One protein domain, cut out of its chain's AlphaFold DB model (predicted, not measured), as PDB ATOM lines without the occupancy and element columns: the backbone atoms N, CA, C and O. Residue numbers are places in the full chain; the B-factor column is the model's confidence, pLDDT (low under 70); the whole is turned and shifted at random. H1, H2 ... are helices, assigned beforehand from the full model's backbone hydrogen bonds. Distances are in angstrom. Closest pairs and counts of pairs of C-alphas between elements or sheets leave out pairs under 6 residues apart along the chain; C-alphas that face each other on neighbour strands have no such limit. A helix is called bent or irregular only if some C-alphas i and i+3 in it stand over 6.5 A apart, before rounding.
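AT A GLANCE: This is residues 52 to 79 and 89 to 119 of the 170 residues of an uncharacterized protein of Angomonas deanei (UniProt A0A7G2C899). Two long helices, H1 and then the gently bent but nearly straight H2, run opposite ways in a flat frame, with empty space between them. The printed part has 59 residues, 58 of them in two named helices, H1 and then H2 along the chain, with no named strand; the class is all helix. The whole is extended, with a radius of gyration of the C-alphas of 18.2 A and spans of 42 by 35 by 7 A.

HOW THE PARTS SIT: Start at H1, residues 52 to 79, which stands free. H2, residues 89 to 118, was assigned as one helix by its hydrogen bonds but is bent: C-alphas 99 and 102 are 6.5 A apart. Its arms H2a, residues 89 to 99, and H2b, residues 102 to 118, stand at a shallow tilt of 14 degrees. H1 is apart from both arms, with no C-alphas within 8 A. Every O i to N i+4 pair is within hydrogen-bond range in H2a and H2b, and 22 of 24 in H1.

IN THESE COORDINATES: Find C-alpha 52 at (-37.270, -25.271, -24.468); from there H1 runs 39.4 A to Val 79. H1 is neither bent nor irregular, but only just: C-alphas 56 and 59 are 6.2 A apart. H2a covers 15.1 A, and H2b 24.0 A to C-alpha 118 at (-51.428, -21.208, -47.147).

THE WHOLE: The C-alphas farthest apart, of Met 52 and Asn 89, are 48.8 A apart. Residues 80 to 88 are not printed; C-alphas 79 and 89 are 22.4 A apart across this cut. No printed residue is under 70 in pLDDT.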
ATOM      1  N   MET A  52     -36.716 -26.440 -23.798       94.69
ATOM      2  CA  MET A  52     -37.270 -25.271 -24.468       94.69
ATOM      3  C   MET A  52     -36.621 -23.977 -23.967       94.69
ATOM      4  O   MET A  52     -36.325 -23.109 -24.788       94.69
ATOM      5  N   THR A  53     -36.351 -23.850 -22.665       96.12
ATOM      6  CA  THR A  53     -35.635 -22.699 -22.104       96.12
ATOM      7  C   THR A  53     -34.196 -22.656 -22.595       96.12
ATOM      8  O   THR A  53     -33.764 -21.597 -23.037       96.12
ATOM      9  N   ASP A  54     -33.492 -23.789 -22.632       96.06
ATOM     10  CA  ASP A  54     -32.151 -23.882 -23.214       96.06
ATOM     11  C   ASP A  54     -32.168 -23.409 -24.679       96.06
ATOM     12  O   ASP A  54     -31.547 -22.411 -25.049       96.06
ATOM     13  N   ARG A  55     -33.025 -24.006 -25.514       93.69
ATOM     14  CA  ARG A  55     -33.135 -23.617 -26.926       93.69
ATOM     15  C   ARG A  55     -33.477 -22.139 -27.132       93.69
ATOM     16  O   ARG A  55     -32.941 -21.507 -28.037       93.69
ATOM     17  N   LEU A  56     -34.418 -21.590 -26.369       94.19
ATOM     18  CA  LEU A  56     -34.898 -20.226 -26.601       94.19
ATOM     19  C   LEU A  56     -33.994 -19.165 -25.983       94.19
ATOM     20  O   LEU A  56     -33.890 -18.069 -26.529       94.19
ATOM     21  N   TYR A  57     -33.369 -19.469 -24.851       95.38
ATOM     22  CA  TYR A  57     -32.614 -18.495 -24.081       95.38
ATOM     23  C   TYR A  57     -31.112 -18.678 -24.252       95.38
ATOM     24  O   TYR A  57     -30.449 -17.762 -24.739       95.38
ATOM     25  N   THR A  58     -30.565 -19.846 -23.907       95.94
ATOM     26  CA  THR A  58     -29.107 -20.050 -23.917       95.94
ATOM     27  C   THR A  58     -28.574 -20.003 -25.345       95.94
ATOM     28  O   THR A  58     -27.661 -19.230 -25.625       95.94
ATOM     29  N   GLN A  59     -29.207 -20.712 -26.288       94.81
ATOM     30  CA  GLN A  59     -28.770 -20.700 -27.688       94.81
ATOM     31  C   GLN A  59     -28.939 -19.319 -28.326       94.81
ATOM     32  O   GLN A  59     -28.092 -18.900 -29.111       94.81
ATOM     33  N   SER A  60     -29.995 -18.584 -27.967       94.25
ATOM     34  CA  SER A  60     -30.208 -17.212 -28.439       94.25
ATOM     35  C   SER A  60     -29.110 -16.267 -27.945       94.25
ATOM     36  O   SER A  60     -28.566 -15.485 -28.727       94.25
ATOM     37  N   LEU A  61     -28.716 -16.377 -26.672       96.56
ATOM     38  CA  LEU A  61     -27.590 -15.619 -26.128       96.56
ATOM     39  C   LEU A  61     -26.274 -15.985 -26.815       96.56
ATOM     40  O   LEU A  61     -25.537 -15.081 -27.202       96.56
ATOM     41  N   MET A  62     -26.009 -17.277 -27.029       96.06
ATOM     42  CA  MET A  62     -24.807 -17.735 -27.735       96.06
ATOM     43  C   MET A  62     -24.758 -17.206 -29.170       96.06
ATOM     44  O   MET A  62     -23.728 -16.692 -29.592       96.06
ATOM     45  N   GLN A  63     -25.871 -17.271 -29.908       95.00
ATOM     46  CA  GLN A  63     -25.957 -16.720 -31.263       95.00
ATOM     47  C   GLN A  63     -25.764 -15.207 -31.267       95.00
ATOM     48  O   GLN A  63     -25.037 -14.680 -32.103       95.00
ATOM     49  N   LYS A  64     -26.384 -14.493 -30.322       95.81
ATOM     50  CA  LYS A  64     -26.216 -13.044 -30.207       95.81
ATOM     51  C   LYS A  64     -24.763 -12.677 -29.924       95.81
ATOM     52  O   LYS A  64     -24.256 -11.739 -30.530       95.81
ATOM     53  N   GLN A  65     -24.108 -13.401 -29.023       96.88
ATOM     54  CA  GLN A  65     -22.708 -13.170 -28.698       96.88
ATOM     55  C   GLN A  65     -21.802 -13.478 -29.894       96.88
ATOM     56  O   GLN A  65     -20.985 -12.639 -30.251       96.88
ATOM     57  N   ALA A  66     -22.004 -14.614 -30.567       96.19
ATOM     58  CA  ALA A  66     -21.261 -14.957 -31.777       96.19
ATOM     59  C   ALA A  66     -21.430 -13.889 -32.869       96.19
ATOM     60  O   ALA A  66     -20.445 -13.436 -33.442       96.19
ATOM     61  N   ASN A  67     -22.657 -13.408 -33.092       95.06
ATOM     62  CA  ASN A  67     -22.924 -12.337 -34.048       95.06
ATOM     63  C   ASN A  67     -22.218 -11.033 -33.655       95.06
ATOM     64  O   ASN A  67     -21.667 -10.359 -34.518       95.06
ATOM     65  N   LEU A  68     -22.216 -10.669 -32.366       95.69
ATOM     66  CA  LEU A  68     -21.487  -9.491 -31.891       95.69
ATOM     67  C   LEU A  68     -19.987  -9.640 -32.151       95.69
ATOM     68  O   LEU A  68     -19.403  -8.765 -32.781       95.69
ATOM     69  N   GLU A  69     -19.393 -10.770 -31.775       95.19
ATOM     70  CA  GLU A  69     -17.976 -11.049 -32.020       95.19
ATOM     71  C   GLU A  69     -17.634 -11.029 -33.519       95.19
ATOM     72  O   GLU A  69     -16.600 -10.492 -33.917       95.19
ATOM     73  N   GLU A  70     -18.497 -11.573 -34.378       93.81
ATOM     74  CA  GLU A  70     -18.331 -11.504 -35.830       93.81
ATOM     75  C   GLU A  70     -18.405 -10.066 -36.345       93.81
ATOM     76  O   GLU A  70     -17.545  -9.658 -37.128       93.81
ATOM     77  N   THR A  71     -19.376  -9.273 -35.883       90.75
ATOM     78  CA  THR A  71     -19.487  -7.862 -36.274       90.75
ATOM     79  C   THR A  71     -18.299  -7.043 -35.784       90.75
ATOM     80  O   THR A  71     -17.759  -6.258 -36.555       90.75
ATOM     81  N   GLU A  72     -17.820  -7.267 -34.561       91.69
ATOM     82  CA  GLU A  72     -16.633  -6.606 -34.015       91.69
ATOM     83  C   GLU A  72     -15.383  -6.979 -34.811       91.69
ATOM     84  O   GLU A  72     -14.603  -6.105 -35.187       91.69
ATOM     85  N   ARG A  73     -15.216  -8.263 -35.158       89.44
ATOM     86  CA  ARG A  73     -14.130  -8.716 -36.040       89.44
ATOM     87  C   ARG A  73     -14.227  -8.074 -37.416       89.44
ATOM     88  O   ARG A  73     -13.200  -7.692 -37.973       89.44
ATOM     89  N   GLN A  74     -15.422  -7.963 -37.988       87.00
ATOM     90  CA  GLN A  74     -15.619  -7.295 -39.270       87.00
ATOM     91  C   GLN A  74     -15.295  -5.805 -39.165       87.00
ATOM     92  O   GLN A  74     -14.532  -5.323 -39.988       87.00
ATOM     93  N   MET A  75     -15.775  -5.103 -38.135       84.31
ATOM     94  CA  MET A  75     -15.479  -3.687 -37.899       84.31
ATOM     95  C   MET A  75     -13.987  -3.440 -37.678       84.31
ATOM     96  O   MET A  75     -13.423  -2.512 -38.243       84.31
ATOM     97  N   TYR A  76     -13.319  -4.290 -36.902       85.06
ATOM     98  CA  TYR A  76     -11.875  -4.207 -36.717       85.06
ATOM     99  C   TYR A  76     -11.149  -4.411 -38.052       85.06
ATOM    100  O   TYR A  76     -10.298  -3.613 -38.434       85.06
ATOM    101  N   ASN A  77     -11.523  -5.440 -38.818       78.69
ATOM    102  CA  ASN A  77     -10.945  -5.677 -40.139       78.69
ATOM    103  C   ASN A  77     -11.238  -4.541 -41.123       78.69
ATOM    104  O   ASN A  77     -10.357  -4.208 -41.904       78.69
ATOM    105  N   THR A  78     -12.426  -3.941 -41.115       74.12
ATOM    106  CA  THR A  78     -12.737  -2.818 -42.005       74.12
ATOM    107  C   THR A  78     -11.987  -1.570 -41.580       74.12
ATOM    108  O   THR A  78     -11.410  -0.929 -42.436       74.12
ATOM    109  N   VAL A  79     -11.886  -1.247 -40.291       71.31
ATOM    110  CA  VAL A  79     -11.130  -0.072 -39.825       71.31
ATOM    111  C   VAL A  79      -9.625  -0.234 -40.069       71.31
ATOM    112  O   VAL A  79      -8.974   0.717 -40.490       71.31
ATOM    113  N   ASN A  89     -17.117   0.989 -60.477       88.44
ATOM    114  CA  ASN A  89     -18.498   1.092 -60.968       88.44
ATOM    115  C   ASN A  89     -19.138  -0.291 -61.190       88.44
ATOM    116  O   ASN A  89     -20.317  -0.463 -60.902       88.44
ATOM    117  N   GLU A  90     -18.357  -1.289 -61.613       90.19
ATOM    118  CA  GLU A  90     -18.825  -2.670 -61.799       90.19
ATOM    119  C   GLU A  90     -19.214  -3.333 -60.466       90.19
ATOM    120  O   GLU A  90     -20.265  -3.965 -60.360       90.19
ATOM    121  N   GLU A  91     -18.411  -3.140 -59.414       89.12
ATOM    122  CA  GLU A  91     -18.744  -3.602 -58.059       89.12
ATOM    123  C   GLU A  91     -19.990  -2.894 -57.520       89.12
ATOM    124  O   GLU A  91     -20.821  -3.506 -56.850       89.12
ATOM    125  N   LEU A  92     -20.145  -1.602 -57.813       89.44
ATOM    126  CA  LEU A  92     -21.307  -0.824 -57.401       89.44
ATOM    127  C   LEU A  92     -22.585  -1.331 -58.084       89.44
ATOM    128  O   LEU A  92     -23.584  -1.555 -57.405       89.44
ATOM    129  N   GLU A  93     -22.545  -1.579 -59.393       91.81
ATOM    130  CA  GLU A  93     -23.665  -2.165 -60.140       91.81
ATOM    131  C   GLU A  93     -23.996  -3.583 -59.659       91.81
ATOM    132  O   GLU A  93     -25.167  -3.907 -59.454       91.81
ATOM    133  N   SER A  94     -22.980  -4.413 -59.403       93.12
ATOM    134  CA  SER A  94     -23.160  -5.753 -58.835       93.12
ATOM    135  C   SER A  94     -23.846  -5.701 -57.466       93.12
ATOM    136  O   SER A  94     -24.821  -6.417 -57.232       93.12
ATOM    137  N   ASN A  95     -23.411  -4.789 -56.593       90.56
ATOM    138  CA  ASN A  95     -24.021  -4.582 -55.283       90.56
ATOM    139  C   ASN A  95     -25.464  -4.074 -55.391       90.56
ATOM    140  O   ASN A  95     -26.324  -4.539 -54.646       90.56
ATOM    141  N   ILE A  96     -25.757  -3.152 -56.318       92.81
ATOM    142  CA  ILE A  96     -27.126  -2.672 -56.562       92.81
ATOM    143  C   ILE A  96     -28.018  -3.822 -57.029       92.81
ATOM    144  O   ILE A  96     -29.117  -3.984 -56.498       92.81
ATOM    145  N   ASN A  97     -27.549  -4.637 -57.975       94.31
ATOM    146  CA  ASN A  97     -28.294  -5.796 -58.456       94.31
ATOM    147  C   ASN A  97     -28.572  -6.776 -57.308       94.31
ATOM    148  O   ASN A  97     -29.724  -7.104 -57.038       94.31
ATOM    149  N   HIS A  98     -27.555  -7.155 -56.536       93.44
ATOM    150  CA  HIS A  98     -27.747  -8.063 -55.407       93.44
ATOM    151  C   HIS A  98     -28.733  -7.505 -54.359       93.44
ATOM    152  O   HIS A  98     -29.655  -8.191 -53.910       93.44
ATOM    153  N   LEU A  99     -28.586  -6.227 -53.997       91.88
ATOM    154  CA  LEU A  99     -29.412  -5.590 -52.970       91.88
ATOM    155  C   LEU A  99     -30.855  -5.353 -53.413       91.88
ATOM    156  O   LEU A  99     -31.759  -5.462 -52.583       91.88
ATOM    157  N   TYR A 100     -31.092  -5.024 -54.683       91.19
ATOM    158  CA  TYR A 100     -32.419  -4.646 -55.167       91.19
ATOM    159  C   TYR A 100     -33.060  -5.703 -56.054       91.19
ATOM    160  O   TYR A 100     -34.195  -6.090 -55.785       91.19
ATOM    161  N   THR A 101     -32.395  -6.163 -57.113       93.31
ATOM    162  CA  THR A 101     -33.037  -7.067 -58.077       93.31
ATOM    163  C   THR A 101     -33.197  -8.459 -57.480       93.31
ATOM    164  O   THR A 101     -34.322  -8.949 -57.365       93.31
ATOM    165  N   GLU A 102     -32.113  -9.043 -56.975       94.62
ATOM    166  CA  GLU A 102     -32.124 -10.400 -56.420       94.62
ATOM    167  C   GLU A 102     -32.976 -10.490 -55.142       94.62
ATOM    168  O   GLU A 102     -33.750 -11.433 -54.953       94.62
ATOM    169  N   SER A 103     -32.916  -9.474 -54.275       93.69
ATOM    170  CA  SER A 103     -33.725  -9.445 -53.050       93.69
ATOM    171  C   SER A 103     -35.230  -9.367 -53.344       93.69
ATOM    172  O   SER A 103     -36.033 -10.031 -52.674       93.69
ATOM    173  N   LEU A 104     -35.632  -8.607 -54.371       95.69
ATOM    174  CA  LEU A 104     -37.022  -8.517 -54.811       95.69
ATOM    175  C   LEU A 104     -37.492  -9.821 -55.451       95.69
ATOM    176  O   LEU A 104     -38.616 -10.248 -55.181       95.69
ATOM    177  N   GLU A 105     -36.655 -10.463 -56.263       96.19
ATOM    178  CA  GLU A 105     -36.947 -11.769 -56.859       96.19
ATOM    179  C   GLU A 105     -37.138 -12.836 -55.783       96.19
ATOM    180  O   GLU A 105     -38.176 -13.502 -55.750       96.19
ATOM    181  N   ARG A 106     -36.217 -12.915 -54.817       95.81
ATOM    182  CA  ARG A 106     -36.327 -13.831 -53.678       95.81
ATOM    183  C   ARG A 106     -37.588 -13.572 -52.857       95.81
ATOM    184  O   ARG A 106     -38.280 -14.507 -52.462       95.81
ATOM    185  N   LYS A 107     -37.927 -12.303 -52.614       96.12
ATOM    186  CA  LYS A 107     -39.155 -11.936 -51.895       96.12
ATOM    187  C   LYS A 107     -40.410 -12.359 -52.661       96.12
ATOM    188  O   LYS A 107     -41.350 -12.851 -52.037       96.12
ATOM    189  N   LYS A 108     -40.440 -12.172 -53.985       96.44
ATOM    190  CA  LYS A 108     -41.552 -12.613 -54.841       96.44
ATOM    191  C   LYS A 108     -41.697 -14.132 -54.811       96.44
ATOM    192  O   LYS A 108     -42.794 -14.606 -54.528       96.44
ATOM    193  N   ALA A 109     -40.601 -14.871 -54.983       96.75
ATOM    194  CA  ALA A 109     -40.596 -16.330 -54.915       96.75
ATOM    195  C   ALA A 109     -41.129 -16.838 -53.563       96.75
ATOM    196  O   ALA A 109     -42.095 -17.598 -53.521       96.75
ATOM    197  N   ASN A 110     -40.607 -16.313 -52.447       96.31
ATOM    198  CA  ASN A 110     -41.073 -16.675 -51.104       96.31
ATOM    199  C   ASN A 110     -42.566 -16.363 -50.890       96.31
ATOM    200  O   ASN A 110     -43.281 -17.104 -50.208       96.31
ATOM    201  N   MET A 111     -43.053 -15.249 -51.449       95.81
ATOM    202  CA  MET A 111     -44.462 -14.861 -51.373       95.81
ATOM    203  C   MET A 111     -45.347 -15.826 -52.167       95.81
ATOM    204  O   MET A 111     -46.410 -16.211 -51.689       95.81
ATOM    205  N   GLU A 112     -44.923 -16.231 -53.362       95.44
ATOM    206  CA  GLU A 112     -45.638 -17.204 -54.189       95.44
ATOM    207  C   GLU A 112     -45.677 -18.587 -53.544       95.44
ATOM    208  O   GLU A 112     -46.734 -19.215 -53.516       95.44
ATOM    209  N   GLU A 113     -44.569 -19.045 -52.966       95.06
ATOM    210  CA  GLU A 113     -44.520 -20.291 -52.197       95.06
ATOM    211  C   GLU A 113     -45.462 -20.246 -50.992       95.06
ATOM    212  O   GLU A 113     -46.240 -21.176 -50.762       95.06
ATOM    213  N   SER A 114     -45.454 -19.134 -50.253       93.19
ATOM    214  CA  SER A 114     -46.355 -18.930 -49.116       93.19
ATOM    215  C   SER A 114     -47.819 -18.910 -49.555       93.19
ATOM    216  O   SER A 114     -48.667 -19.504 -48.892       93.19
ATOM    217  N   ARG A 115     -48.123 -18.279 -50.696       91.69
ATOM    218  CA  ARG A 115     -49.462 -18.313 -51.294       91.69
ATOM    219  C   ARG A 115     -49.855 -19.741 -51.647       91.69
ATOM    220  O   ARG A 115     -50.880 -20.189 -51.172       91.69
ATOM    221  N   LYS A 116     -49.029 -20.500 -52.366       88.69
ATOM    222  CA  LYS A 116     -49.340 -21.903 -52.703       88.69
ATOM    223  C   LYS A 116     -49.589 -22.770 -51.465       88.69
ATOM    224  O   LYS A 116     -50.423 -23.664 -51.499       88.69
ATOM    225  N   LYS A 117     -48.858 -22.519 -50.375       90.12
ATOM    226  CA  LYS A 117     -48.946 -23.329 -49.155       90.12
ATOM    227  C   LYS A 117     -50.137 -22.978 -48.264       90.12
ATOM    228  O   LYS A 117     -50.705 -23.872 -47.643       90.12
ATOM    229  N   TYR A 118     -50.463 -21.693 -48.140       89.50
ATOM    230  CA  TYR A 118     -51.428 -21.208 -47.147       89.50
ATOM    231  C   TYR A 118     -52.671 -20.561 -47.758       89.50
ATOM    232  O   TYR A 118     -53.641 -20.317 -47.042       89.50
ATOM    233  N   HIS A 119     -52.664 -20.255 -49.055       88.69
ATOM    234  CA  HIS A 119     -53.855 -19.767 -49.730       88.69
ATOM    235  C   HIS A 119     -54.825 -20.925 -49.931       88.69
ATOM    236  O   HIS A 119     -54.466 -21.985 -50.441       88.69
TER     237      HIS A 119